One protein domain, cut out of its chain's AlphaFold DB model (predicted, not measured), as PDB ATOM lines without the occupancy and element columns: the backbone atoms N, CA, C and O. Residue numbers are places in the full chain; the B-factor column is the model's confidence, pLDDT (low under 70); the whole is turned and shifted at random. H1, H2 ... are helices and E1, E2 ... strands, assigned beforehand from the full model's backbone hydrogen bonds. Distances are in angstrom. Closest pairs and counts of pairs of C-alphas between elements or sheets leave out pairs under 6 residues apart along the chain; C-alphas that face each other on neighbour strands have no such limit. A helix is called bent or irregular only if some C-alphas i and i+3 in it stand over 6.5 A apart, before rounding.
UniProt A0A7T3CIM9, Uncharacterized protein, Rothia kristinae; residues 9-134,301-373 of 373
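What this domain is: This is residues 9 to 134 and 301 to 373 of the 373 residues of an uncharacterized protein of Rothia kristinae (UniProt A0A7T3CIM9). Two lobes make this domain: a larger one built on a five-stranded sheet, E3 E2 E1 E10 E4, curled like part of a barrel, and a smaller one in which the hairpin E5 E6 is grouped with the short helices H2, H3 and H4. In the larger lobe H1 packs on the curled sheet, and a second sheet, E7 E8 E9, with H5 on it, sits by the turn from E1 to E2. The printed part has 199 residues, with five named helices and ten named strands in the order H1 E1 E2 E3 E4 E5 E6 H2 H3 H4 H5 E7 E8 E9 E10; the sheets are antiparallel. The class is mixed, helices and strands, with under half of the residues in named elements. The whole is compact, with a radius of gyration of the C-alphas of 18.8 A and spans of 55 by 42 by 31 A.

How they stand to each other: E1 (residues 20 to 28), E2 (31 to 40) and E3 (49 to 52) form a meander, each strand the antiparallel neighbour of the one before; N 26 and O 33 are 2.8 A apart, N 34 and O 51 2.8 A. E10 (368 to 372) pairs with E1, N 20 to O 369 at 2.9 A, and with E4 (60 to 63), N 370 to O 62 at 2.8 A. H1 (9 to 15) is on this strongly twisted sheet, over none of its strands, at a height of 7.4 A. E7 (338 to 342), E8 (345 to 348) and E9 (357 to 360) form another meander, with N 347 and O 340 2.8 A apart and N 359 and O 346 2.8 A. The closest C-alphas of E2 and E7 are those of Pro 32 and Ala 341, 7.1 A. H5 (301 to 307) is over E7 at a height of 6.3 A and stands up from that sheet at 56 degrees. E5 (78 to 83) and E6 (89 to 94) are a hairpin, with N 80 and O 92 2.8 A apart. The closest C-alphas of E5 and H2 (109 to 114) are those of Phe 78 and Cys 111, 5.1 A; those of E6 and H4 (131 to 134) are Ala 89 and Ala 132, 4.9 A. H3 (118 to 125) is close to H4 but not clearly touching, C-alphas 120 and 133 being 6.7 A apart. E1 and E5 are apart. Every O i to N i+4 pair is within hydrogen-bond range in H1 and H2, 2 of 3 in H5 and 1 of 4 in H3, where 4 of 5 O i to N i+3 pairs are; H4 is too short for an i+4 pair.

Where its parts are: H1 begins at C-alpha 9 (15.025, 44.378, -2.586). E2 is 28.8 A long and E1, which bends by 52 degrees at residue 23, 21.5 A; E5 is 16.6 A, E6 15.6 A and E10 13.4 A, ending at C-alpha 372 (6.417, 40.956, -4.198). H3, 13.1 A, and H5, 11.3 A, are irregular: C-alphas 121 and 124 are 7.7 A apart, 301 and 304 7.2 A.

The domain as a whole: Gly 126 and Val 352 have the C-alphas farthest apart, 55.3 A. Residues 135 to 300 are not printed, and C-alphas 134 and 301 are 34.1 A apart across the cut. The links E4 to E5, E6 to H2 and H5 to E7 are long. Residues 311 to 315, 321 to 336, 351 to 353 and 373 have pLDDT under 70.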
ATOM      1  N   SER A   9      15.537  43.603  -1.449       81.69
ATOM      2  CA  SER A   9      15.025  44.378  -2.586       81.69
ATOM      3  C   SER A   9      15.715  44.049  -3.912       81.69
ATOM      4  O   SER A   9      15.071  44.084  -4.962       81.69
ATOM      5  N   ALA A  10      17.016  43.733  -3.883       85.06
ATOM      6  CA  ALA A  10      17.736  43.292  -5.073       85.06
ATOM      7  C   ALA A  10      17.233  41.918  -5.529       85.06
ATOM      8  O   ALA A  10      16.878  41.772  -6.693       85.06
ATOM      9  N   LEU A  11      17.092  40.963  -4.603       85.88
ATOM     10  CA  LEU A  11      16.566  39.633  -4.910       85.88
ATOM     11  C   LEU A  11      15.163  39.703  -5.528       85.88
ATOM     12  O   LEU A  11      14.914  39.058  -6.541       85.88
ATOM     13  N   ILE A  12      14.248  40.489  -4.948       83.94
ATOM     14  CA  ILE A  12      12.889  40.619  -5.497       83.94
ATOM     15  C   ILE A  12      12.920  41.205  -6.908       83.94
ATOM     16  O   ILE A  12      12.190  40.736  -7.777       83.94
ATOM     17  N   ARG A  13      13.739  42.237  -7.145       85.38
ATOM     18  CA  ARG A  13      13.877  42.825  -8.481       85.38
ATOM     19  C   ARG A  13      14.378  41.799  -9.490       85.38
ATOM     20  O   ARG A  13      13.854  41.771 -10.592       85.38
ATOM     21  N   ASP A  14      15.370  41.004  -9.114       86.75
ATOM     22  CA  ASP A  14      16.003  40.053 -10.024       86.75
ATOM     23  C   ASP A  14      15.081  38.853 -10.320       86.75
ATOM     24  O   ASP A  14      15.138  38.290 -11.408       86.75
ATOM     25  N   LEU A  15      14.198  38.489  -9.380       87.38
ATOM     26  CA  LEU A  15      13.168  37.465  -9.591       87.38
ATOM     27  C   LEU A  15      11.970  37.966 -10.410       87.38
ATOM     28  O   LEU A  15      11.271  37.144 -10.987       87.38
ATOM     29  N   ASP A  16      11.695  39.275 -10.426       84.94
ATOM     30  CA  ASP A  16      10.610  39.922 -11.191       84.94
ATOM     31  C   ASP A  16       9.235  39.222 -11.079       84.94
ATOM     32  O   ASP A  16       8.500  39.028 -12.045       84.94
ATOM     33  N   GLY A  17       8.886  38.773  -9.868       83.19
ATOM     34  CA  GLY A  17       7.626  38.069  -9.605       83.19
ATOM     35  C   GLY A  17       7.576  36.612 -10.089       83.19
ATOM     36  O   GLY A  17       6.522  35.979  -9.976       83.19
ATOM     37  N   ALA A  18       8.688  36.055 -10.577       90.38
ATOM     38  CA  ALA A  18       8.791  34.645 -10.925       90.38
ATOM     39  C   ALA A  18       8.513  33.739  -9.705       90.38
ATOM     40  O   ALA A  18       8.889  34.075  -8.573       90.38
ATOM     41  N   PRO A  19       7.870  32.572  -9.909       92.38
ATOM     42  CA  PRO A  19       7.676  31.599  -8.847       92.38
ATOM     43  C   PRO A  19       9.004  31.098  -8.273       92.38
ATOM     44  O   PRO A  19       9.945  30.766  -8.993       92.38
ATOM     45  N   VAL A  20       9.048  30.972  -6.952       94.88
ATOM     46  CA  VAL A  20      10.164  30.365  -6.224       94.88
ATOM     47  C   VAL A  20       9.640  29.372  -5.198       94.88
ATOM     48  O   VAL A  20       8.535  29.508  -4.678       94.88
ATOM     49  N   VAL A  21      10.444  28.382  -4.833       94.94
ATOM     50  CA  VAL A  21      10.183  27.552  -3.660       94.94
ATOM     51  C   VAL A  21      10.766  28.226  -2.427       94.94
ATOM     52  O   VAL A  21      11.977  28.433  -2.343       94.94
ATOM     53  N   TRP A  22       9.937  28.488  -1.415       93.81
ATOM     54  CA  TRP A  22      10.440  28.924  -0.111       93.81
ATOM     55  C   TRP A  22      11.178  27.771   0.571       93.81
ATOM     56  O   TRP A  22      10.565  26.791   1.004       93.81
ATOM     57  N   ARG A  23      12.505  27.844   0.683       94.25
ATOM     58  CA  ARG A  23      13.302  26.762   1.273       94.25
ATOM     59  C   ARG A  23      13.430  26.897   2.773       94.25
ATOM     60  O   ARG A  23      13.219  25.902   3.469       94.25
ATOM     61  N   ASP A  24      13.752  28.082   3.276       92.19
ATOM     62  CA  ASP A  24      13.909  28.261   4.715       92.19
ATOM     63  C   ASP A  24      13.881  29.720   5.169       92.19
ATOM     64  O   ASP A  24      14.207  30.627   4.408       92.19
ATOM     65  N   LEU A  25      13.579  29.902   6.455       92.12
ATOM     66  CA  LEU A  25      13.988  31.074   7.224       92.12
ATOM     67  C   LEU A  25      15.017  30.602   8.250       92.12
ATOM     68  O   LEU A  25      14.681  29.972   9.253       92.12
ATOM     69  N   SER A  26      16.284  30.865   7.959       90.94
ATOM     70  CA  SER A  26      17.410  30.493   8.811       90.94
ATOM     71  C   SER A  26      17.979  31.718   9.519       90.94
ATOM     72  O   SER A  26      17.485  32.828   9.355       90.94
ATOM     73  N   TRP A  27      19.013  31.514  10.329       91.00
ATOM     74  CA  TRP A  27      19.677  32.583  11.066       91.00
ATOM     75  C   TRP A  27      21.176  32.477  10.828       91.00
ATOM     76  O   TRP A  27      21.725  31.375  10.885       91.00
ATOM     77  N   ARG A  28      21.831  33.601  10.539       88.31
ATOM     78  CA  ARG A  28      23.291  33.716  10.428       88.31
ATOM     79  C   ARG A  28      23.708  35.057  10.998       88.31
ATOM     80  O   ARG A  28      23.046  36.049  10.722       88.31
ATOM     81  N   GLU A  29      24.775  35.079  11.794       87.62
ATOM     82  CA  GLU A  29      25.272  36.319  12.416       87.62
ATOM     83  C   GLU A  29      24.147  37.108  13.114       87.62
ATOM     84  O   GLU A  29      24.010  38.313  12.940       87.62
ATOM     85  N   ARG A  30      23.291  36.403  13.869       88.94
ATOM     86  CA  ARG A  30      22.136  36.973  14.589       88.94
ATOM     87  C   ARG A  30      21.040  37.594  13.705       88.94
ATOM     88  O   ARG A  30      20.102  38.172  14.251       88.94
ATOM     89  N   LYS A  31      21.104  37.467  12.376       90.50
ATOM     90  CA  LYS A  31      20.108  38.004  11.436       90.50
ATOM     91  C   LYS A  31      19.309  36.899  10.734       90.50
ATOM     92  O   LYS A  31      19.884  35.843  10.437       90.50
ATOM     93  N   PRO A  32      18.018  37.126  10.435       92.31
ATOM     94  CA  PRO A  32      17.238  36.216   9.615       92.31
ATOM     95  C   PRO A  32      17.773  36.194   8.179       92.31
ATOM     96  O   PRO A  32      18.076  37.224   7.577       92.31
ATOM     97  N   VAL A  33      17.894  34.990   7.630       92.19
ATOM     98  CA  VAL A  33      18.327  34.734   6.257       92.19
ATOM     99  C   VAL A  33      17.274  33.882   5.577       92.19
ATOM    100  O   VAL A  33      17.065  32.720   5.953       92.19
ATOM    101  N   VAL A  34      16.639  34.456   4.565       91.94
ATOM    102  CA  VAL A  34      15.694  33.759   3.700       91.94
ATOM    103  C   VAL A  34      16.466  32.952   2.672       91.94
ATOM    104  O   VAL A  34      17.446  33.426   2.100       91.94
ATOM    105  N   ALA A  35      16.006  31.729   2.443       92.88
ATOM    106  CA  ALA A  35      16.468  30.866   1.375       92.88
ATOM    107  C   ALA A  35      15.301  30.562   0.432       92.88
ATOM    108  O   ALA A  35      14.281  30.018   0.867       92.88
ATOM    109  N   VAL A  36      15.471  30.862  -0.853       93.94
ATOM    110  CA  VAL A  36      14.511  30.542  -1.916       93.94
ATOM    111  C   VAL A  36      15.208  29.830  -3.063       93.94
ATOM    112  O   VAL A  36      16.410  29.972  -3.250       93.94
ATOM    113  N   GLU A  37      14.467  29.039  -3.821       95.06
ATOM    114  CA  GLU A  37      14.975  28.351  -5.006       95.06
ATOM    115  C   GLU A  37      14.079  28.687  -6.196       95.06
ATOM    116  O   GLU A  37      12.884  28.387  -6.119       95.06
ATOM    117  N   PRO A  38      14.604  29.322  -7.255       95.19
ATOM    118  CA  PRO A  38      13.837  29.607  -8.461       95.19
ATOM    119  C   PRO A  38      13.174  28.362  -9.051       95.19
ATOM    120  O   PRO A  38      13.707  27.251  -8.963       95.19
ATOM    121  N   VAL A  39      11.993  28.558  -9.632       94.94
ATOM    122  CA  VAL A  39      11.297  27.531 -10.407       94.94
ATOM    123  C   VAL A  39      11.489  27.833 -11.887       94.94
ATOM    124  O   VAL A  39      11.073  28.881 -12.371       94.94
ATOM    125  N   GLU A  40      12.094  26.890 -12.596       92.88
ATOM    126  CA  GLU A  40      12.375  26.946 -14.030       92.88
ATOM    127  C   GLU A  40      11.660  25.762 -14.686       92.88
ATOM    128  O   GLU A  40      11.690  24.649 -14.159       92.88
ATOM    129  N   ASP A  41      10.930  25.999 -15.778       91.44
ATOM    130  CA  ASP A  41      10.145  24.966 -16.477       91.44
ATOM    131  C   ASP A  41       9.229  24.129 -15.553       91.44
ATOM    132  O   ASP A  41       9.001  22.934 -15.750       91.44
ATOM    133  N   GLY A  42       8.689  24.764 -14.505       90.75
ATOM    134  CA  GLY A  42       7.777  24.136 -13.545       90.75
ATOM    135  C   GLY A  42       8.447  23.249 -12.488       90.75
ATOM    136  O   GLY A  42       7.738  22.592 -11.721       90.75
ATOM    137  N   VAL A  43       9.783  23.229 -12.404       94.12
ATOM    138  CA  VAL A  43      10.531  22.498 -11.371       94.12
ATOM    139  C   VAL A  43      11.552  23.396 -10.657       94.12
ATOM    140  O   VAL A  43      12.057  24.351 -11.234       94.12
ATOM    141  N   PRO A  44      11.895  23.120  -9.386       95.56
ATOM    142  CA  PRO A  44      12.940  23.866  -8.686       95.56
ATOM    143  C   PRO A  44      14.305  23.648  -9.354       95.56
ATOM    144  O   PRO A  44      14.684  22.492  -9.569       95.56
ATOM    145  N   CYS A  45      15.036  24.726  -9.655       93.69
ATOM    146  CA  CYS A  45      16.252  24.691 -10.484       93.69
ATOM    147  C   CYS A  45      17.483  24.069  -9.797       93.69
ATOM    148  O   CYS A  45      18.527  23.864 -10.411       93.69
ATOM    149  N   GLY A  46      17.390  23.761  -8.503       91.94
ATOM    150  CA  GLY A  46      18.465  23.181  -7.705       91.94
ATOM    151  C   GLY A  46      19.423  24.195  -7.078       91.94
ATOM    152  O   GLY A  46      20.219  23.812  -6.216       91.94
ATOM    153  N   THR A  47      19.323  25.478  -7.441       91.62
ATOM    154  CA  THR A  47      20.162  26.553  -6.895       91.62
ATOM    155  C   THR A  47      19.398  27.366  -5.854       91.62
ATOM    156  O   THR A  47      18.397  28.010  -6.149       91.62
ATOM    157  N   VAL A  48      19.885  27.362  -4.611       91.75
ATOM    158  CA  VAL A  48      19.254  28.101  -3.510       91.75
ATOM    159  C   VAL A  48      19.882  29.483  -3.371       91.75
ATOM    160  O   VAL A  48      21.030  29.602  -2.943       91.75
ATOM    161  N   LEU A  49      19.095  30.515  -3.648       91.81
ATOM    162  CA  LEU A  49      19.426  31.912  -3.400       91.81
ATOM    163  C   LEU A  49      19.195  32.251  -1.926       91.81
ATOM    164  O   LEU A  49      18.234  31.781  -1.308       91.81
ATOM    165  N   ARG A  50      20.078  33.070  -1.348       91.00
ATOM    166  CA  ARG A  50      19.995  33.497   0.053       91.00
ATOM    167  C   ARG A  50      20.131  35.001   0.179       91.00
ATOM    168  O   ARG A  50      21.072  35.584  -0.343       91.00
ATOM    169  N   THR A  51      19.237  35.596   0.957       89.88
ATOM    170  CA  THR A  51      19.258  37.023   1.286       89.88
ATOM    171  C   THR A  51      19.037  37.215   2.777       89.88
ATOM    172  O   THR A  51      18.317  36.443   3.415       89.88
ATOM    173  N   ARG A  52      19.653  38.249   3.344       90.19
ATOM    174  CA  ARG A  52      19.289  38.732   4.679       90.19
ATOM    175  C   ARG A  52      17.935  39.437   4.599       90.19
ATOM    176  O   ARG A  52      17.588  39.973   3.548       90.19
ATOM    177  N   LEU A  53      17.199  39.367   5.701       88.12
ATOM    178  CA  LEU A  53      16.072  40.246   5.984       88.12
ATOM    179  C   LEU A  53      16.509  41.224   7.073       88.12
ATOM    180  O   LEU A  53      16.936  40.803   8.153       88.12
ATOM    181  N   ASP A  54      16.414  42.510   6.788       87.88
ATOM    182  CA  ASP A  54      16.648  43.588   7.734       87.88
ATOM    183  C   ASP A  54      15.304  44.183   8.195       87.88
ATOM    184  O   ASP A  54      14.260  44.014   7.563       87.88
ATOM    185  N   LEU A  55      15.306  44.838   9.359       85.88
ATOM    186  CA  LEU A  55      14.117  45.550   9.834       85.88
ATOM    187  C   LEU A  55      13.722  46.627   8.816       85.88
ATOM    188  O   LEU A  55      14.597  47.287   8.259       85.88
ATOM    189  N   GLY A  56      12.422  46.803   8.591       83.44
ATOM    190  CA  GLY A  56      11.909  47.684   7.539       83.44
ATOM    191  C   GLY A  56      11.724  47.003   6.178       83.44
ATOM    192  O   GLY A  56      10.951  47.499   5.367       83.44
ATOM    193  N   ASP A  57      12.354  45.848   5.922       83.12
ATOM    194  CA  ASP A  57      12.087  45.092   4.691       83.12
ATOM    195  C   ASP A  57      10.616  44.665   4.639       83.12
ATOM    196  O   ASP A  57      10.055  44.268   5.657       83.12
ATOM    197  N   ALA A  58      10.001  44.668   3.456       76.50
ATOM    198  CA  ALA A  58       8.636  44.187   3.249       76.50
ATOM    199  C   ALA A  58       8.652  42.793   2.595       76.50
ATOM    200  O   ALA A  58       8.663  42.676   1.365       76.50
ATOM    201  N   PRO A  59       8.708  41.689   3.367       72.44
ATOM    202  CA  PRO A  59       8.712  40.350   2.803       72.44
ATOM    203  C   PRO A  59       7.300  39.910   2.416       72.44
ATOM    204  O   PRO A  59       6.689  39.063   3.072       72.44
ATOM    205  N   LEU A  60       6.771  40.482   1.336       76.31
ATOM    206  CA  LEU A  60       5.465  40.104   0.810       76.31
ATOM    207  C   LEU A  60       5.590  38.756   0.093       76.31
ATOM    208  O   LEU A  60       6.101  38.657  -1.023       76.31
ATOM    209  N   VAL A  61       5.139  37.697   0.766       78.25
ATOM    210  CA  VAL A  61       5.179  36.322   0.256       78.25
ATOM    211  C   VAL A  61       3.761  35.850  -0.027       78.25
ATOM    212  O   VAL A  61       2.948  35.735   0.884       78.25
ATOM    213  N   ARG A  62       3.464  35.505  -1.278       80.56
ATOM    214  CA  ARG A  62       2.174  34.920  -1.659       80.56
ATOM    215  C   ARG A  62       2.362  33.463  -2.035       80.56
ATOM    216  O   ARG A  62       3.014  33.178  -3.034       80.56
ATOM    217  N   ALA A  63       1.779  32.535  -1.281       81.69
ATOM    218  CA  ALA A  63       1.820  31.130  -1.673       81.69
ATOM    219  C   ALA A  63       0.945  30.857  -2.897       81.69
ATOM    220  O   ALA A  63      -0.189  31.334  -2.992       81.69
ATOM    221  N   LEU A  64       1.472  30.062  -3.823       82.81
ATOM    222  CA  LEU A  64       0.746  29.658  -5.018       82.81
ATOM    223  C   LEU A  64      -0.250  28.522  -4.717       82.81
ATOM    224  O   LEU A  64      -0.030  27.733  -3.779       82.81
ATOM    225  N   PRO A  65      -1.356  28.443  -5.488       79.88
ATOM    226  CA  PRO A  65      -2.297  27.335  -5.386       79.88
ATOM    227  C   PRO A  65      -1.583  26.024  -5.642       79.88
ATOM    228  O   PRO A  65      -0.737  25.929  -6.528       79.88
ATOM    229  N   VAL A  66      -1.968  25.001  -4.891       80.94
ATOM    230  CA  VAL A  66      -1.597  23.629  -5.214       80.94
ATOM    231  C   VAL A  66      -2.818  23.014  -5.894       80.94
ATOM    232  O   VAL A  66      -3.862  22.960  -5.245       80.94
ATOM    233  N   PRO A  67      -2.725  22.591  -7.167       82.31
ATOM    234  CA  PRO A  67      -3.834  21.926  -7.839       82.31
ATOM    235  C   PRO A  67      -4.270  20.657  -7.101       82.31
ATOM    236  O   PRO A  67      -3.456  19.991  -6.453       82.31
ATOM    237  N   ASP A  68      -5.540  20.287  -7.249       82.12
ATOM    238  CA  ASP A  68      -6.065  19.057  -6.663       82.12
ATOM    239  C   ASP A  68      -5.278  17.827  -7.135       82.12
ATOM    240  O   ASP A  68      -4.893  17.701  -8.298       82.12
ATOM    241  N   GLY A  69      -5.008  16.913  -6.203       83.69
ATOM    242  CA  GLY A  69      -4.214  15.708  -6.464       83.69
ATOM    243  C   GLY A  69      -2.703  15.940  -6.580       83.69
ATOM    244  O   GLY A  69      -1.955  14.965  -6.657       83.69
ATOM    245  N   VAL A  70      -2.225  17.190  -6.538       85.75
ATOM    246  CA  VAL A  70      -0.792  17.507  -6.520       85.75
ATOM    247  C   VAL A  70      -0.303  17.625  -5.084       85.75
ATOM    248  O   VAL A  70      -0.883  18.314  -4.247       85.75
ATOM    249  N   GLU A  71       0.815  16.967  -4.787       89.50
ATOM    250  CA  GLU A  71       1.406  17.061  -3.459       89.50
ATOM    251  C   GLU A  71       1.937  18.488  -3.184       89.50
ATOM    252  O   GLU A  71       2.608  19.094  -4.032       89.50
ATOM    253  N   PRO A  72       1.671  19.060  -1.996       85.19
ATOM    254  CA  PRO A  72       1.761  20.504  -1.793       85.19
ATOM    255  C   PRO A  72       3.181  21.038  -1.635       85.19
ATOM    256  O   PRO A  72       3.387  22.244  -1.741       85.19
ATOM    257  N   ARG A  73       4.157  20.177  -1.333       93.19
ATOM    258  CA  ARG A  73       5.523  20.590  -0.994       93.19
ATOM    259  C   ARG A  73       6.530  19.920  -1.905       93.19
ATOM    260  O   ARG A  73       6.436  18.723  -2.147       93.19
ATOM    261  N   TRP A  74       7.555  20.647  -2.313       96.44
ATOM    262  CA  TRP A  74       8.740  20.063  -2.925       96.44
ATOM    263  C   TRP A  74       9.627  19.404  -1.867       96.44
ATOM    264  O   TRP A  74       9.740  19.855  -0.728       96.44
ATOM    265  N   CYS A  75      10.301  18.323  -2.235       97.12
ATOM    266  CA  CYS A  75      11.309  17.707  -1.391       97.12
ATOM    267  C   CYS A  75      12.445  18.706  -1.119       97.12
ATOM    268  O   CYS A  75      12.949  19.349  -2.039       97.12
ATOM    269  N   ALA A  76      12.880  18.794   0.139       95.25
ATOM    270  CA  ALA A  76      13.971  19.657   0.590       95.25
ATOM    271  C   ALA A  76      15.360  19.253   0.065       95.25
ATOM    272  O   ALA A  76      16.329  19.966   0.306       95.25
ATOM    273  N   GLY A  77      15.470  18.102  -0.608       95.56
ATOM    274  CA  GLY A  77      16.756  17.494  -0.926       95.56
ATOM    275  C   GLY A  77      17.352  16.748   0.269       95.56
ATOM    276  O   GLY A  77      16.617  16.266   1.135       95.56
ATOM    277  N   PHE A  78      18.673  16.616   0.316       94.25
ATOM    278  CA  PHE A  78      19.384  15.913   1.388       94.25
ATOM    279  C   PHE A  78      20.647  16.655   1.814       94.25
ATOM    280  O   PHE A  78      21.250  17.382   1.024       94.25
ATOM    281  N   ALA A  79      21.049  16.482   3.073       90.81
ATOM    282  CA  ALA A  79      22.333  16.982   3.537       90.81
ATOM    283  C   ALA A  79      23.463  16.089   3.010       90.81
ATOM    284  O   ALA A  79      23.474  14.877   3.241       90.81
ATOM    285  N   HIS A  80      24.424  16.697   2.323       88.56
ATOM    286  CA  HIS A  80      25.689  16.075   1.973       88.56
ATOM    287  C   HIS A  80      26.787  16.652   2.864       88.56
ATOM    288  O   HIS A  80      26.871  17.868   3.051       88.56
ATOM    289  N   ALA A  81      27.582  15.762   3.445       84.44
ATOM    290  CA  ALA A  81      28.631  16.099   4.387       84.44
ATOM    291  C   ALA A  81      29.970  15.630   3.824       84.44
ATOM    292  O   ALA A  81      30.106  14.462   3.464       84.44
ATOM    293  N   GLU A  82      30.935  16.533   3.780       85.38
ATOM    294  CA  GLU A  82      32.304  16.286   3.334       85.38
ATOM    295  C   GLU A  82      33.256  16.712   4.459       85.38
ATOM    296  O   GLU A  82      32.893  17.528   5.311       85.38
ATOM    297  N   VAL A  83      34.457  16.151   4.495       85.44
ATOM    298  CA  VAL A  83      35.525  16.605   5.395       85.44
ATOM    299  C   VAL A  83      36.488  17.424   4.552       85.44
ATOM    300  O   VAL A  83      36.898  16.963   3.489       85.44
ATOM    301  N   ASP A  84      36.802  18.646   4.976       84.31
ATOM    302  CA  ASP A  84      37.844  19.424   4.306       84.31
ATOM    303  C   ASP A  84      39.252  18.933   4.681       84.31
ATOM    304  O   ASP A  84      39.427  18.091   5.560       84.31
ATOM    305  N   GLU A  85      40.278  19.466   4.015       82.69
ATOM    306  CA  GLU A  85      41.685  19.088   4.235       82.69
ATOM    307  C   GLU A  85      42.140  19.240   5.699       82.69
ATOM    308  O   GLU A  85      43.101  18.606   6.125       82.69
ATOM    309  N   GLN A  86      41.438  20.058   6.487       82.56
ATOM    310  CA  GLN A  86      41.730  20.340   7.892       82.56
ATOM    311  C   GLN A  86      40.953  19.419   8.845       82.56
ATOM    312  O   GLN A  86      40.912  19.666  10.051       82.56
ATOM    313  N   GLY A  87      40.276  18.389   8.327       80.94
ATOM    314  CA  GLY A  87      39.462  17.485   9.134       80.94
ATOM    315  C   GLY A  87      38.132  18.095   9.589       80.94
ATOM    316  O   GLY A  87      37.448  17.523  10.436       80.94
ATOM    317  N   THR A  88      37.740  19.265   9.071       83.00
ATOM    318  CA  THR A  88      36.500  19.932   9.475       83.00
ATOM    319  C   THR A  88      35.339  19.467   8.609       83.00
ATOM    320  O   THR A  88      35.360  19.564   7.382       83.00
ATOM    321  N   ALA A  89      34.271  19.011   9.264       85.44
ATOM    322  CA  ALA A  89      33.031  18.667   8.590       85.44
ATOM    323  C   ALA A  89      32.388  19.907   7.945       85.44
ATOM    324  O   ALA A  89      32.106  20.908   8.614       85.44
ATOM    325  N   ARG A  90      32.108  19.820   6.646       83.75
ATOM    326  CA  ARG A  90      31.342  20.796   5.874       83.75
ATOM    327  C   ARG A  90      30.052  20.167   5.395       83.75
ATOM    328  O   ARG A  90      30.035  19.046   4.900       83.75
ATOM    329  N   PHE A  91      28.972  20.927   5.512       82.88
ATOM    330  CA  PHE A  91      27.640  20.482   5.133       82.88
ATOM    331  C   PHE A  91      27.094  21.382   4.041       82.88
ATOM    332  O   PHE A  91      27.142  22.608   4.150       82.88
ATOM    333  N   ARG A  92      26.519  20.762   3.018       85.81
ATOM    334  CA  ARG A  92      25.739  21.449   1.997       85.81
ATOM    335  C   ARG A  92      24.429  20.721   1.771       85.81
ATOM    336  O   ARG A  92      24.358  19.496   1.839       85.81
ATOM    337  N   THR A  93      23.388  21.485   1.486       88.88
ATOM    338  CA  THR A  93      22.126  20.916   1.021       88.88
ATOM    339  C   THR A  93      22.255  20.625  -0.465       88.88
ATOM    340  O   THR A  93      22.603  21.514  -1.237       88.88
ATOM    341  N   VAL A  94      21.971  19.390  -0.860       92.44
ATOM    342  CA  VAL A  94      21.862  18.982  -2.261       92.44
ATOM    343  C   VAL A  94      20.389  18.932  -2.618       92.44
ATOM    344  O   VAL A  94      19.613  18.284  -1.913       92.44
ATOM    345  N   ALA A  95      20.005  19.618  -3.694       94.25
ATOM    346  CA  ALA A  95      18.634  19.625  -4.186       94.25
ATOM    347  C   ALA A  95      18.139  18.209  -4.523       94.25
ATOM    348  O   ALA A  95      18.916  17.281  -4.750       94.25
ATOM    349  N   CYS A  96      16.818  18.020  -4.533       96.19
ATOM    350  CA  CYS A  96      16.232  16.724  -4.855       96.19
ATOM    351  C   CYS A  96      16.516  16.373  -6.327       96.19
ATOM    352  O   CYS A  96      15.931  17.010  -7.198       96.19
ATOM    353  N   PRO A  97      17.290  15.313  -6.633       94.50
ATOM    354  CA  PRO A  97      17.670  14.980  -8.013       94.50
ATOM    355  C   PRO A  97      16.495  14.474  -8.862       94.50
ATOM    356  O   PRO A  97      16.643  14.173 -10.041       94.50
ATOM    357  N   LYS A  98      15.330  14.284  -8.237       95.44
ATOM    358  CA  LYS A  98      14.094  13.834  -8.880       95.44
ATOM    359  C   LYS A  98      12.997  14.892  -8.841       95.44
ATOM    360  O   LYS A  98      11.879  14.561  -9.205       95.44
ATOM    361  N   HIS A  99      13.285  16.087  -8.308       94.56
ATOM    362  CA  HIS A  99      12.306  17.158  -8.095       94.56
ATOM    363  C   HIS A  99      10.983  16.609  -7.524       94.56
ATOM    364  O   HIS A  99       9.898  16.909  -7.985       94.56
ATOM    365  N   GLN A 100      11.043  15.695  -6.551       95.81
ATOM    366  CA  GLN A 100       9.813  15.065  -6.063       95.81
ATOM    367  C   GLN A 100       8.994  16.038  -5.224       95.81
ATOM    368  O   GLN A 100       9.547  16.736  -4.369       95.81
ATOM    369  N   ARG A 101       7.673  15.996  -5.395       95.06
ATOM    370  CA  ARG A 101       6.726  16.554  -4.433       95.06
ATOM    371  C   ARG A 101       6.385  15.527  -3.353       95.06
ATOM    372  O   ARG A 101       6.501  14.322  -3.564       95.06
ATOM    373  N   ILE A 102       6.023  16.008  -2.170       95.00
ATOM    374  CA  ILE A 102       5.761  15.205  -0.978       95.00
ATOM    375  C   ILE A 102       4.540  15.728  -0.221       95.00
ATOM    376  O   ILE A 102       4.334  16.936  -0.094       95.00
ATOM    377  N   ARG A 103       3.782  14.794   0.358       89.69
ATOM    378  CA  ARG A 103       2.626  15.098   1.209       89.69
ATOM    379  C   ARG A 103       3.004  15.605   2.586       89.69
ATOM    380  O   ARG A 103       2.378  16.501   3.146       89.69
ATOM    381  N   SER A 104       4.009  14.964   3.173       88.00
ATOM    382  CA  SER A 104       4.373  15.136   4.573       88.00
ATOM    383  C   SER A 104       5.874  14.968   4.790       88.00
ATOM    384  O   SER A 104       6.602  14.406   3.969       88.00
ATOM    385  N   GLY A 105       6.353  15.479   5.926       90.31
ATOM    386  CA  GLY A 105       7.780  15.542   6.222       90.31
ATOM    387  C   GLY A 105       8.497  16.586   5.366       90.31
ATOM    388  O   GLY A 105       7.906  17.583   4.963       90.31
ATOM    389  N   GLN A 106       9.800  16.392   5.159       92.06
ATOM    390  CA  GLN A 106      10.654  17.320   4.398       92.06
ATOM    391  C   GLN A 106      11.354  16.638   3.213       92.06
ATOM    392  O   GLN A 106      11.831  17.307   2.304       92.06
ATOM    393  N   GLN A 107      11.424  15.304   3.199       96.12
ATOM    394  CA  GLN A 107      12.215  14.543   2.232       96.12
ATOM    395  C   GLN A 107      11.414  13.377   1.661       96.12
ATOM    396  O   GLN A 107      10.742  12.661   2.415       96.12
ATOM    397  N   CYS A 108      11.560  13.155   0.354       96.56
ATOM    398  CA  CYS A 108      11.115  11.932  -0.300       96.56
ATOM    399  C   CYS A 108      11.958  10.722   0.142       96.56
ATOM    400  O   CYS A 108      12.969  10.872   0.835       96.56
ATOM    401  N   GLY A 109      11.555   9.512  -0.263       95.31
ATOM    402  CA  GLY A 109      12.241   8.271   0.120       95.31
ATOM    403  C   GLY A 109      13.725   8.250  -0.265       95.31
ATOM    404  O   GLY A 109      14.565   7.933   0.576       95.31
ATOM    405  N   LEU A 110      14.054   8.667  -1.494       95.50
ATOM    406  CA  LEU A 110      15.433   8.711  -1.992       95.50
ATOM    407  C   LEU A 110      16.298   9.688  -1.189       95.50
ATOM    408  O   LEU A 110      17.319   9.294  -0.636       95.50
ATOM    409  N   CYS A 111      15.879  10.950  -1.078       96.38
ATOM    410  CA  CYS A 111      16.641  11.964  -0.345       96.38
ATOM    411  C   CYS A 111      16.815  11.584   1.129       96.38
ATOM    412  O   CYS A 111      17.896  11.749   1.680       96.38
ATOM    413  N   ARG A 112      15.794  10.987   1.753       94.00
ATOM    414  CA  ARG A 112      15.892  10.478   3.127       94.00
ATOM    415  C   ARG A 112      16.946   9.376   3.275       94.00
ATOM    416  O   ARG A 112      17.560   9.284   4.333       94.00
ATOM    417  N   HIS A 113      17.112   8.526   2.263       91.94
ATOM    418  CA  HIS A 113      18.139   7.483   2.246       91.94
ATOM    419  C   HIS A 113      19.545   8.061   2.014       91.94
ATOM    420  O   HIS A 113      20.506   7.611   2.636       91.94
ATOM    421  N   LEU A 114      19.661   9.067   1.144       92.31
ATOM    422  CA  LEU A 114      20.925   9.742   0.835       92.31
ATOM    423  C   LEU A 114      21.398  10.689   1.944       92.31
ATOM    424  O   LEU A 114      22.581  11.017   1.993       92.31
ATOM    425  N   ASP A 115      20.508  11.111   2.842       90.38
ATOM    426  CA  ASP A 115      20.840  11.976   3.971       90.38
ATOM    427  C   ASP A 115      21.668  11.229   5.029       90.38
ATOM    428  O   ASP A 115      21.157  10.636   5.986       90.38
ATOM    429  N   ARG A 116      22.990  11.258   4.841       83.81
ATOM    430  CA  ARG A 116      23.966  10.612   5.727       83.81
ATOM    431  C   ARG A 116      24.172  11.353   7.047       83.81
ATOM    432  O   ARG A 116      24.838  10.819   7.929       83.81
ATOM    433  N   PHE A 117      23.582  12.534   7.213       81.75
ATOM    434  CA  PHE A 117      23.648  13.286   8.461       81.75
ATOM    435  C   PHE A 117      22.514  12.913   9.419       81.75
ATOM    436  O   PHE A 117      22.693  12.911  10.633       81.75
ATOM    437  N   ARG A 118      21.354  12.497   8.905       84.12
ATOM    438  CA  ARG A 118      20.199  12.092   9.720       84.12
ATOM    439  C   ARG A 118      20.491  11.058  10.833       84.12
ATOM    440  O   ARG A 118      19.873  11.178  11.898       84.12
ATOM    441  N   PRO A 119      21.379  10.052  10.663       85.38
ATOM    442  CA  PRO A 119      21.759   9.124  11.736       85.38
ATOM    443  C   PRO A 119      22.355   9.791  12.986       85.38
ATOM    444  O   PRO A 119      22.202   9.246  14.076       85.38
ATOM    445  N   LEU A 120      22.940  10.988  12.863       84.81
ATOM    446  CA  LEU A 120      23.541  11.768  13.953       84.81
ATOM    447  C   LEU A 120      22.617  11.944  15.162       84.81
ATOM    448  O   LEU A 120      23.050  11.857  16.306       84.81
ATOM    449  N   HIS A 121      21.316  12.132  14.930       82.31
ATOM    450  CA  HIS A 121      20.340  12.274  16.012       82.31
ATOM    451  C   HIS A 121      20.231  11.031  16.903       82.31
ATOM    452  O   HIS A 121      19.734  11.131  18.015       82.31
ATOM    453  N   ARG A 122      20.690   9.870  16.428       84.94
ATOM    454  CA  ARG A 122      20.669   8.587  17.137       84.94
ATOM    455  C   ARG A 122      22.077   8.081  17.466       84.94
ATOM    456  O   ARG A 122      22.219   6.920  17.832       84.94
ATOM    457  N   VAL A 123      23.111   8.924  17.357       86.19
ATOM    458  CA  VAL A 123      24.504   8.524  17.643       86.19
ATOM    459  C   VAL A 123      24.667   7.988  19.068       86.19
ATOM    460  O   VAL A 123      25.267   6.940  19.268       86.19
ATOM    461  N   HIS A 124      24.018   8.627  20.042       84.44
ATOM    462  CA  HIS A 124      24.000   8.194  21.441       84.44
ATOM    463  C   HIS A 124      23.310   6.835  21.661       84.44
ATOM    464  O   HIS A 124      23.435   6.268  22.741       84.44
ATOM    465  N   ARG A 125      22.634   6.299  20.632       86.81
ATOM    466  CA  ARG A 125      21.992   4.973  20.592       86.81
ATOM    467  C   ARG A 125      22.690   4.009  19.618       86.81
ATOM    468  O   ARG A 125      22.064   3.078  19.121       86.81
ATOM    469  N   GLY A 126      23.960   4.258  19.283       83.81
ATOM    470  CA  GLY A 126      24.786   3.355  18.469       83.81
ATOM    471  C   GLY A 126      24.612   3.482  16.952       83.81
ATOM    472  O   GLY A 126      24.991   2.575  16.210       83.81
ATOM    473  N   ALA A 127      24.036   4.580  16.452       84.50
ATOM    474  CA  ALA A 127      23.952   4.798  15.009       84.50
ATOM    475  C   ALA A 127      25.351   4.930  14.376       84.50
ATOM    476  O   ALA A 127      26.167   5.730  14.829       84.50
ATOM    477  N   ARG A 128      25.603   4.189  13.288       85.19
ATOM    478  CA  ARG A 128      26.837   4.324  12.495       85.19
ATOM    479  C   ARG A 128      26.852   5.664  11.760       85.19
ATOM    480  O   ARG A 128      25.867   6.020  11.108       85.19
ATOM    481  N   LEU A 129      27.970   6.378  11.855       86.50
ATOM    482  CA  LEU A 129      28.182   7.689  11.243       86.50
ATOM    483  C   LEU A 129      29.176   7.603  10.082       86.50
ATOM    484  O   LEU A 129      29.988   6.687  10.019       86.50
ATOM    485  N   THR A 130      29.092   8.564   9.164       87.19
ATOM    486  CA  THR A 130      30.173   8.842   8.210       87.19
ATOM    487  C   THR A 130      31.295   9.614   8.899       87.19
ATOM    488  O   THR A 130      31.051  10.247   9.925       87.19
ATOM    489  N   ASP A 131      32.486   9.650   8.302       87.06
ATOM    490  CA  ASP A 131      33.633  10.393   8.845       87.06
ATOM    491  C   ASP A 131      33.310  11.875   9.068       87.06
ATOM    492  O   ASP A 131      33.620  12.431  10.116       87.06
ATOM    493  N   ALA A 132      32.581  12.504   8.140       86.88
ATOM    494  CA  ALA A 132      32.133  13.886   8.298       86.88
ATOM    495  C   ALA A 132      31.148  14.071   9.462       86.88
ATOM    496  O   ALA A 132      31.226  15.051  10.202       86.88
ATOM    497  N   ALA A 133      30.218  13.134   9.656       86.31
ATOM    498  CA  ALA A 133      29.310  13.195  10.794       86.31
ATOM    499  C   ALA A 133      30.056  12.941  12.113       86.31
ATOM    500  O   ALA A 133      29.766  13.614  13.097       86.31
ATOM    501  N   LEU A 134      31.040  12.036  12.130       88.50
ATOM    502  CA  LEU A 134      31.889  11.794  13.294       88.50
ATOM    503  C   LEU A 134      32.726  13.032  13.637       88.50
ATOM    504  O   LEU A 134      32.651  13.500  14.764       88.50
ATOM    505  N   VAL A 301      17.033  42.122  16.246       88.94
ATOM    506  CA  VAL A 301      15.897  41.873  15.329       88.94
ATOM    507  C   VAL A 301      14.727  41.135  16.002       88.94
ATOM    508  O   VAL A 301      13.616  41.104  15.480       88.94
ATOM    509  N   MET A 302      14.949  40.535  17.172       90.88
ATOM    510  CA  MET A 302      13.908  39.895  17.974       90.88
ATOM    511  C   MET A 302      13.127  40.890  18.829       90.88
ATOM    512  O   MET A 302      12.010  40.568  19.233       90.88
ATOM    513  N   ALA A 303      13.674  42.084  19.084       84.44
ATOM    514  CA  ALA A 303      13.169  43.019  20.089       84.44
ATOM    515  C   ALA A 303      11.664  43.282  19.960       84.44
ATOM    516  O   ALA A 303      10.952  43.233  20.955       84.44
ATOM    517  N   ARG A 304      11.138  43.458  18.739       81.62
ATOM    518  CA  ARG A 304       9.699  43.691  18.564       81.62
ATOM    519  C   ARG A 304       8.829  42.511  18.976       81.62
ATOM    520  O   ARG A 304       7.803  42.720  19.612       81.62
ATOM    521  N   ILE A 305       9.200  41.291  18.587       87.12
ATOM    522  CA  ILE A 305       8.439  40.099  18.984       87.12
ATOM    523  C   ILE A 305       8.524  39.925  20.505       87.12
ATOM    524  O   ILE A 305       7.552  39.515  21.126       87.12
ATOM    525  N   TYR A 306       9.658  40.288  21.106       88.06
ATOM    526  CA  TYR A 306       9.898  40.130  22.539       88.06
ATOM    527  C   TYR A 306       9.226  41.217  23.364       88.06
ATOM    528  O   TYR A 306       8.826  40.924  24.482       88.06
ATOM    529  N   ALA A 307       8.984  42.400  22.797       84.62
ATOM    530  CA  ALA A 307       8.144  43.415  23.420       84.62
ATOM    531  C   ALA A 307       6.742  42.865  23.734       84.62
ATOM    532  O   ALA A 307       6.144  43.247  24.728       84.62
ATOM    533  N   ALA A 308       6.223  41.898  22.964       81.56
ATOM    534  CA  ALA A 308       4.953  41.240  23.288       81.56
ATOM    535  C   ALA A 308       4.979  40.436  24.603       81.56
ATOM    536  O   ALA A 308       3.922  40.058  25.096       81.56
ATOM    537  N   LEU A 309       6.164  40.150  25.154       83.44
ATOM    538  CA  LEU A 309       6.328  39.506  26.457       83.44
ATOM    539  C   LEU A 309       6.277  40.508  27.618       83.44
ATOM    540  O   LEU A 309       6.106  40.083  28.760       83.44
ATOM    541  N   ASP A 310       6.451  41.804  27.347       79.50
ATOM    542  CA  ASP A 310       6.468  42.828  28.386       79.50
ATOM    543  C   ASP A 310       5.065  43.062  28.945       79.50
ATOM    544  O   ASP A 310       4.068  43.097  28.221       79.50
ATOM    545  N   ARG A 311       5.001  43.240  30.268       59.62
ATOM    546  CA  ARG A 311       3.751  43.283  31.041       59.62
ATOM    547  C   ARG A 311       2.823  44.440  30.655       59.62
ATOM    548  O   ARG A 311       1.612  44.323  30.817       59.62
ATOM    549  N   ASP A 312       3.398  45.512  30.116       63.31
ATOM    550  CA  ASP A 312       2.697  46.742  29.734       63.31
ATOM    551  C   ASP A 312       2.375  46.814  28.234       63.31
ATOM    552  O   ASP A 312       1.840  47.816  27.750       63.31
ATOM    553  N   THR A 313       2.681  45.764  27.466       63.47
ATOM    554  CA  THR A 313       2.422  45.780  26.028       63.47
ATOM    555  C   THR A 313       0.928  45.677  25.739       63.47
ATOM    556  O   THR A 313       0.306  44.623  25.829       63.47
ATOM    557  N   THR A 314       0.358  46.795  25.294       54.59
ATOM    558  CA  THR A 314      -1.038  46.931  24.848       54.59
ATOM    559  C   THR A 314      -1.276  46.435  23.418       54.59
ATOM    560  O   THR A 314      -2.393  46.515  22.907       54.59
ATOM    561  N   GLN A 315      -0.238  45.916  22.753       63.56
ATOM    562  CA  GLN A 315      -0.275  45.472  21.358       63.56
ATOM    563  C   GLN A 315       0.107  43.988  21.243       63.56
ATOM    564  O   GLN A 315       1.253  43.674  20.910       63.56
ATOM    565  N   PRO A 316      -0.826  43.058  21.520       74.31
ATOM    566  CA  PRO A 316      -0.582  41.634  21.325       74.31
ATOM    567  C   PRO A 316      -0.285  41.329  19.853       74.31
ATOM    568  O   PRO A 316      -0.795  41.987  18.948       74.31
ATOM    569  N   LEU A 317       0.518  40.295  19.604       82.62
ATOM    570  CA  LEU A 317       0.785  39.821  18.249       82.62
ATOM    571  C   LEU A 317      -0.444  39.094  17.693       82.62
ATOM    572  O   LEU A 317      -0.872  38.071  18.232       82.62
ATOM    573  N   GLN A 318      -0.995  39.579  16.581       82.94
ATOM    574  CA  GLN A 318      -2.137  38.933  15.948       82.94
ATOM    575  C   GLN A 318      -1.666  37.711  15.157       82.94
ATOM    576  O   GLN A 318      -0.916  37.825  14.185       82.94
ATOM    577  N   GLN A 319      -2.135  36.523  15.539       80.38
ATOM    578  CA  GLN A 319      -1.870  35.319  14.762       80.38
ATOM    579  C   GLN A 319      -2.587  35.402  13.412       80.38
ATOM    580  O   GLN A 319      -3.817  35.429  13.362       80.38
ATOM    581  N   VAL A 320      -1.829  35.355  12.321       72.38
ATOM    582  CA  VAL A 320      -2.395  35.181  10.982       72.38
ATOM    583  C   VAL A 320      -2.206  33.724  10.585       72.38
ATOM    584  O   VAL A 320      -1.080  33.251  10.444       72.38
ATOM    585  N   LYS A 321      -3.320  32.995  10.474       61.66
ATOM    586  CA  LYS A 321      -3.348  31.649   9.891       61.66
ATOM    587  C   LYS A 321      -3.554  31.778   8.397       61.66
ATOM    588  O   LYS A 321      -4.373  32.588   7.977       61.66
ATOM    589  N   GLY A 322      -2.883  30.941   7.616       51.22
ATOM    590  CA  GLY A 322      -3.192  30.880   6.197       51.22
ATOM    591  C   GLY A 322      -2.746  32.133   5.457       51.22
ATOM    592  O   GLY A 322      -3.352  32.503   4.464       51.22
ATOM    593  N   PHE A 323      -1.619  32.733   5.857       49.84
ATOM    594  CA  PHE A 323      -0.898  33.682   4.988       49.84
ATOM    595  C   PHE A 323      -0.587  33.058   3.603       49.84
ATOM    596  O   PHE A 323      -0.316  33.742   2.624       49.84
ATOM    597  N   ALA A 324      -0.661  31.724   3.527       46.38
ATOM    598  CA  ALA A 324      -0.538  30.895   2.341       46.38
ATOM    599  C   ALA A 324      -1.852  30.197   1.893       46.38
ATOM    600  O   ALA A 324      -1.776  29.253   1.098       46.38
ATOM    601  N   ASP A 325      -3.010  30.575   2.450       39.19
ATOM    602  CA  ASP A 325      -4.337  29.992   2.195       39.19
ATOM    603  C   ASP A 325      -5.214  30.963   1.387       39.19
ATOM    604  O   ASP A 325      -5.217  32.170   1.610       39.19
ATOM    605  N   GLN A 326      -5.925  30.422   0.404       45.88
ATOM    606  CA  GLN A 326      -6.569  31.155  -0.689       45.88
ATOM    607  C   GLN A 326      -8.022  31.523  -0.415       45.88
ATOM    608  O   GLN A 326      -8.628  32.239  -1.206       45.88
ATOM    609  N   SER A 327      -8.604  31.026   0.680       41.12
ATOM    610  CA  SER A 327      -9.988  31.340   1.044       41.12
ATOM    611  C   SER A 327     -10.147  32.724   1.667       41.12
ATOM    612  O   SER A 327     -11.272  33.150   1.920       41.12
ATOM    613  N   VAL A 328      -9.042  33.415   1.954       38.47
ATOM    614  CA  VAL A 328      -9.084  34.818   2.347       38.47
ATOM    615  C   VAL A 328      -8.910  35.625   1.057       38.47
ATOM    616  O   VAL A 328      -7.850  35.498   0.435       38.47
ATOM    617  N   PRO A 329      -9.929  36.392   0.605       32.38
ATOM    618  CA  PRO A 329      -9.735  37.333  -0.498       32.38
ATOM    619  C   PRO A 329      -8.548  38.178  -0.092       32.38
ATOM    620  O   PRO A 329      -8.557  38.602   1.062       32.38
ATOM    621  N   GLU A 330      -7.537  38.275  -0.969       38.81
ATOM    622  CA  GLU A 330      -6.259  38.948  -0.726       38.81
ATOM    623  C   GLU A 330      -6.305  39.713   0.594       38.81
ATOM    624  O   GLU A 330      -6.808  40.834   0.659       38.81
ATOM    625  N   ILE A 331      -5.769  39.123   1.672       36.91
ATOM    626  CA  ILE A 331      -5.027  40.016   2.545       36.91
ATOM    627  C   ILE A 331      -3.940  40.470   1.587       36.91
ATOM    628  O   ILE A 331      -2.958  39.751   1.397       36.91
ATOM    629  N   GLU A 332      -4.207  41.568   0.866       40.75
ATOM    630  CA  GLU A 332      -3.200  42.450   0.332       40.75
ATOM    631  C   GLU A 332      -2.174  42.441   1.438       40.75
ATOM    632  O   GLU A 332      -2.454  42.861   2.565       40.75
ATOM    633  N   SER A 333      -1.084  41.733   1.172       42.53
ATOM    634  CA  SER A 333       0.063  41.632   2.041       42.53
ATOM    635  C   SER A 333       0.374  43.081   2.373       42.53
ATOM    636  O   SER A 333       0.779  43.818   1.477       42.53
ATOM    637  N   SER A 334      -0.034  43.528   3.559       43.12
ATOM    638  CA  SER A 334      -0.474  44.910   3.754       43.12
ATOM    639  C   SER A 334       0.762  45.771   3.923       43.12
ATOM    640  O   SER A 334       1.113  46.068   5.051       43.12
ATOM    641  N   GLY A 335       1.492  46.027   2.828       50.72
ATOM    642  CA  GLY A 335       2.691  46.872   2.742       50.72
ATOM    643  C   GLY A 335       3.627  46.775   3.946       50.72
ATOM    644  O   GLY A 335       4.142  47.790   4.401       50.72
ATOM    645  N   GLY A 336       3.742  45.581   4.530       66.31
ATOM    646  CA  GLY A 336       4.091  45.450   5.933       66.31
ATOM    647  C   GLY A 336       5.586  45.365   6.127       66.31
ATOM    648  O   GLY A 336       6.195  44.369   5.741       66.31
ATOM    649  N   GLU A 337       6.168  46.373   6.756       82.25
ATOM    650  CA  GLU A 337       7.562  46.364   7.174       82.25
ATOM    651  C   GLU A 337       7.803  45.276   8.230       82.25
ATOM    652  O   GLU A 337       7.007  45.063   9.154       82.25
ATOM    653  N   LEU A 338       8.936  44.588   8.112       87.12
ATOM    654  CA  LEU A 338       9.430  43.658   9.107       87.12
ATOM    655  C   LEU A 338       9.778  44.438  10.368       87.12
ATOM    656  O   LEU A 338      10.767  45.168  10.417       87.12
ATOM    657  N   LEU A 339       8.984  44.232  11.412       88.06
ATOM    658  CA  LEU A 339       9.214  44.849  12.710       88.06
ATOM    659  C   LEU A 339      10.084  43.965  13.610       88.06
ATOM    660  O   LEU A 339      10.756  44.467  14.506       88.06
ATOM    661  N   GLY A 340      10.079  42.649  13.389       90.69
ATOM    662  CA  GLY A 340      10.975  41.719  14.070       90.69
ATOM    663  C   GLY A 340      10.802  40.270  13.633       90.69
ATOM    664  O   GLY A 340       9.852  39.919  12.939       90.69
ATOM    665  N   ALA A 341      11.722  39.405  14.052       91.94
ATOM    666  CA  ALA A 341      11.714  37.984  13.709       91.94
ATOM    667  C   ALA A 341      12.185  37.125  14.884       91.94
ATOM    668  O   ALA A 341      12.975  37.578  15.701       91.94
ATOM    669  N   ALA A 342      11.725  35.876  14.972       92.19
ATOM    670  CA  ALA A 342      12.217  34.902  15.947       92.19
ATOM    671  C   ALA A 342      12.012  33.477  15.428       92.19
ATOM    672  O   ALA A 342      10.886  33.071  15.136       92.19
ATOM    673  N   GLY A 343      13.080  32.682  15.314       93.12
ATOM    674  CA  GLY A 343      13.002  31.357  14.698       93.12
ATOM    675  C   GLY A 343      12.336  31.408  13.312       93.12
ATOM    676  O   GLY A 343      12.820  32.145  12.455       93.12
ATOM    677  N   PRO A 344      11.249  30.649  13.067       92.06
ATOM    678  CA  PRO A 344      10.518  30.671  11.800       92.06
ATOM    679  C   PRO A 344       9.439  31.770  11.720       92.06
ATOM    680  O   PRO A 344       8.617  31.727  10.799       92.06
ATOM    681  N   PHE A 345       9.373  32.686  12.688       91.88
ATOM    682  CA  PHE A 345       8.313  33.687  12.797       91.88
ATOM    683  C   PHE A 345       8.778  35.073  12.366       91.88
ATOM    684  O   PHE A 345       9.886  35.488  12.707       91.88
ATOM    685  N   LEU A 346       7.894  35.786  11.674       89.81
ATOM    686  CA  LEU A 346       8.044  37.188  11.296       89.81
ATOM    687  C   LEU A 346       6.899  37.986  11.928       89.81
ATOM    688  O   LEU A 346       5.752  37.541  11.880       89.81
ATOM    689  N   ALA A 347       7.206  39.141  12.511       88.94
ATOM    690  CA  ALA A 347       6.231  40.144  12.915       88.94
ATOM    691  C   ALA A 347       6.223  41.264  11.877       88.94
ATOM    692  O   ALA A 347       7.212  41.984  11.735       88.94
ATOM    693  N   LEU A 348       5.112  41.388  11.159       85.88
ATOM    694  CA  LEU A 348       4.934  42.349  10.074       85.88
ATOM    695  C   LEU A 348       3.938  43.428  10.504       85.88
ATOM    696  O   LEU A 348       2.936  43.115  11.155       85.88
ATOM    697  N   SER A 349       4.194  44.687  10.149       81.75
ATOM    698  CA  SER A 349       3.156  45.716  10.244       81.75
ATOM    699  C   SER A 349       2.040  45.430   9.229       81.75
ATOM    700  O   SER A 349       2.253  44.752   8.228       81.75
ATOM    701  N   ARG A 350       0.820  45.890   9.522       73.12
ATOM    702  CA  ARG A 350      -0.306  45.846   8.570       73.12
ATOM    703  C   ARG A 350      -0.748  47.246   8.165       73.12
ATOM    704  O   ARG A 350      -0.970  47.528   6.995       73.12
ATOM    705  N   ALA A 351      -0.831  48.118   9.161       67.62
ATOM    706  CA  ALA A 351      -1.013  49.549   9.027       67.62
ATOM    707  C   ALA A 351      -0.438  50.235  10.272       67.62
ATOM    708  O   ALA A 351      -0.197  49.598  11.306       67.62
ATOM    709  N   VAL A 352      -0.219  51.546  10.184       65.62
ATOM    710  CA  VAL A 352       0.200  52.353  11.334       65.62
ATOM    711  C   VAL A 352      -0.877  52.273  12.422       65.62
ATOM    712  O   VAL A 352      -2.039  52.570  12.170       65.62
ATOM    713  N   GLY A 353      -0.484  51.875  13.634       65.19
ATOM    714  CA  GLY A 353      -1.386  51.774  14.789       65.19
ATOM    715  C   GLY A 353      -2.094  50.425  14.958       65.19
ATOM    716  O   GLY A 353      -2.718  50.214  15.996       65.19
ATOM    717  N   GLU A 354      -1.966  49.493  14.008       74.75
ATOM    718  CA  GLU A 354      -2.491  48.132  14.156       74.75
ATOM    719  C   GLU A 354      -1.515  47.195  14.880       74.75
ATOM    720  O   GLU A 354      -0.291  47.352  14.840       74.75
ATOM    721  N   ALA A 355      -2.074  46.169  15.525       77.44
ATOM    722  CA  ALA A 355      -1.303  45.069  16.085       77.44
ATOM    723  C   ALA A 355      -0.504  44.348  14.977       77.44
ATOM    724  O   ALA A 355      -1.080  44.001  13.940       77.44
ATOM    725  N   PRO A 356       0.799  44.071  15.174       82.12
ATOM    726  CA  PRO A 356       1.585  43.357  14.177       82.12
ATOM    727  C   PRO A 356       1.051  41.948  13.911       82.12
ATOM    728  O   PRO A 356       0.672  41.219  14.833       82.12
ATOM    729  N   ALA A 357       1.102  41.537  12.647       84.25
ATOM    730  CA  ALA A 357       0.796  40.182  12.224       84.25
ATOM    731  C   ALA A 357       1.979  39.252  12.513       84.25
ATOM    732  O   ALA A 357       3.078  39.458  12.000       84.25
ATOM    733  N   LEU A 358       1.746  38.190  13.283       87.44
ATOM    734  CA  LEU A 358       2.719  37.124  13.502       87.44
ATOM    735  C   LEU A 358       2.523  36.009  12.476       87.44
ATOM    736  O   LEU A 358       1.604  35.190  12.585       87.44
ATOM    737  N   VAL A 359       3.435  35.943  11.512       86.19
ATOM    738  CA  VAL A 359       3.421  34.981  10.407       86.19
ATOM    739  C   VAL A 359       4.394  33.841  10.688       86.19
ATOM    740  O   VAL A 359       5.540  34.067  11.074       86.19
ATOM    741  N   SER A 360       3.961  32.597  10.462       89.12
ATOM    742  CA  SER A 360       4.848  31.433  10.501       89.12
ATOM    743  C   SER A 360       5.265  31.010   9.096       89.12
ATOM    744  O   SER A 360       4.475  30.457   8.334       89.12
ATOM    745  N   THR A 361       6.551  31.160   8.782       89.31
ATOM    746  CA  THR A 361       7.114  30.723   7.489       89.31
ATOM    747  C   THR A 361       7.077  29.202   7.292       89.31
ATOM    748  O   THR A 361       7.212  28.696   6.179       89.31
ATOM    749  N   ALA A 362       6.827  28.436   8.360       87.50
ATOM    750  CA  ALA A 362       6.656  26.987   8.293       87.50
ATOM    751  C   ALA A 362       5.392  26.552   7.524       87.50
ATOM    752  O   ALA A 362       5.340  25.418   7.030       87.50
ATOM    753  N   GLU A 363       4.391  27.433   7.403       83.81
ATOM    754  CA  GLU A 363       3.147  27.177   6.662       83.81
ATOM    755  C   GLU A 363       3.386  27.051   5.152       83.81
ATOM    756  O   GLU A 363       2.746  26.237   4.483       83.81
ATOM    757  N   PHE A 364       4.366  27.792   4.628       86.81
ATOM    758  CA  PHE A 364       4.758  27.781   3.218       86.81
ATOM    759  C   PHE A 364       6.151  27.202   2.962       86.81
ATOM    760  O   PHE A 364       6.631  27.202   1.830       86.81
ATOM    761  N   LYS A 365       6.783  26.604   3.978       90.62
ATOM    762  CA  LYS A 365       8.062  25.913   3.808       90.62
ATOM    763  C   LYS A 365       7.956  24.763   2.802       90.62
ATOM    764  O   LYS A 365       7.185  23.814   2.986       90.62
ATOM    765  N   HIS A 366       8.795  24.864   1.778       94.00
ATOM    766  CA  HIS A 366       8.886  24.031   0.583       94.00
ATOM    767  C   HIS A 366       7.686  24.104  -0.364       94.00
ATOM    768  O   HIS A 366       7.528  23.228  -1.210       94.00
ATOM    769  N   ARG A 367       6.851  25.137  -0.243       92.19
ATOM    770  CA  ARG A 367       5.801  25.445  -1.215       92.19
ATOM    771  C   ARG A 367       6.312  26.465  -2.224       92.19
ATOM    772  O   ARG A 367       7.258  27.202  -1.944       92.19
ATOM    773  N   GLU A 368       5.664  26.493  -3.378       91.94
ATOM    774  CA  GLU A 368       5.830  27.587  -4.325       91.94
ATOM    775  C   GLU A 368       5.164  28.853  -3.805       91.94
ATOM    776  O   GLU A 368       4.051  28.828  -3.268       91.94
ATOM    777  N   VAL A 369       5.876  29.956  -3.964       89.88
ATOM    778  CA  VAL A 369       5.466  31.293  -3.577       89.88
ATOM    779  C   VAL A 369       5.900  32.280  -4.658       89.88
ATOM    780  O   VAL A 369       6.807  32.006  -5.439       89.88
ATOM    781  N   VAL A 370       5.279  33.449  -4.665       87.75
ATOM    782  CA  VAL A 370       5.770  34.631  -5.372       87.75
ATOM    783  C   VAL A 370       6.191  35.650  -4.324       87.75
ATOM    784  O   VAL A 370       5.484  35.849  -3.332       87.75
ATOM    785  N   LEU A 371       7.343  36.276  -4.545       84.81
ATOM    786  CA  LEU A 371       7.815  37.401  -3.745       84.81
ATOM    787  C   LEU A 371       7.393  38.698  -4.438       84.81
ATOM    788  O   LEU A 371       7.579  38.835  -5.648       84.81
ATOM    789  N   ARG A 372       6.809  39.634  -3.692       74.88
ATOM    790  CA  ARG A 372       6.417  40.956  -4.198       74.88
ATOM    791  C   ARG A 372       7.181  42.053  -3.460       74.88
ATOM    792  O   ARG A 372       7.658  41.821  -2.350       74.88
ATOM    793  N   ARG A 373       7.330  43.202  -4.124       63.31
ATOM    794  CA  ARG A 373       7.863  44.425  -3.511       63.31
ATOM    795  C   ARG A 373       6.843  45.056  -2.590       63.31
ATOM    796  O   ARG A 373       5.652  45.015  -2.971       63.31
TER     797      ARG A 373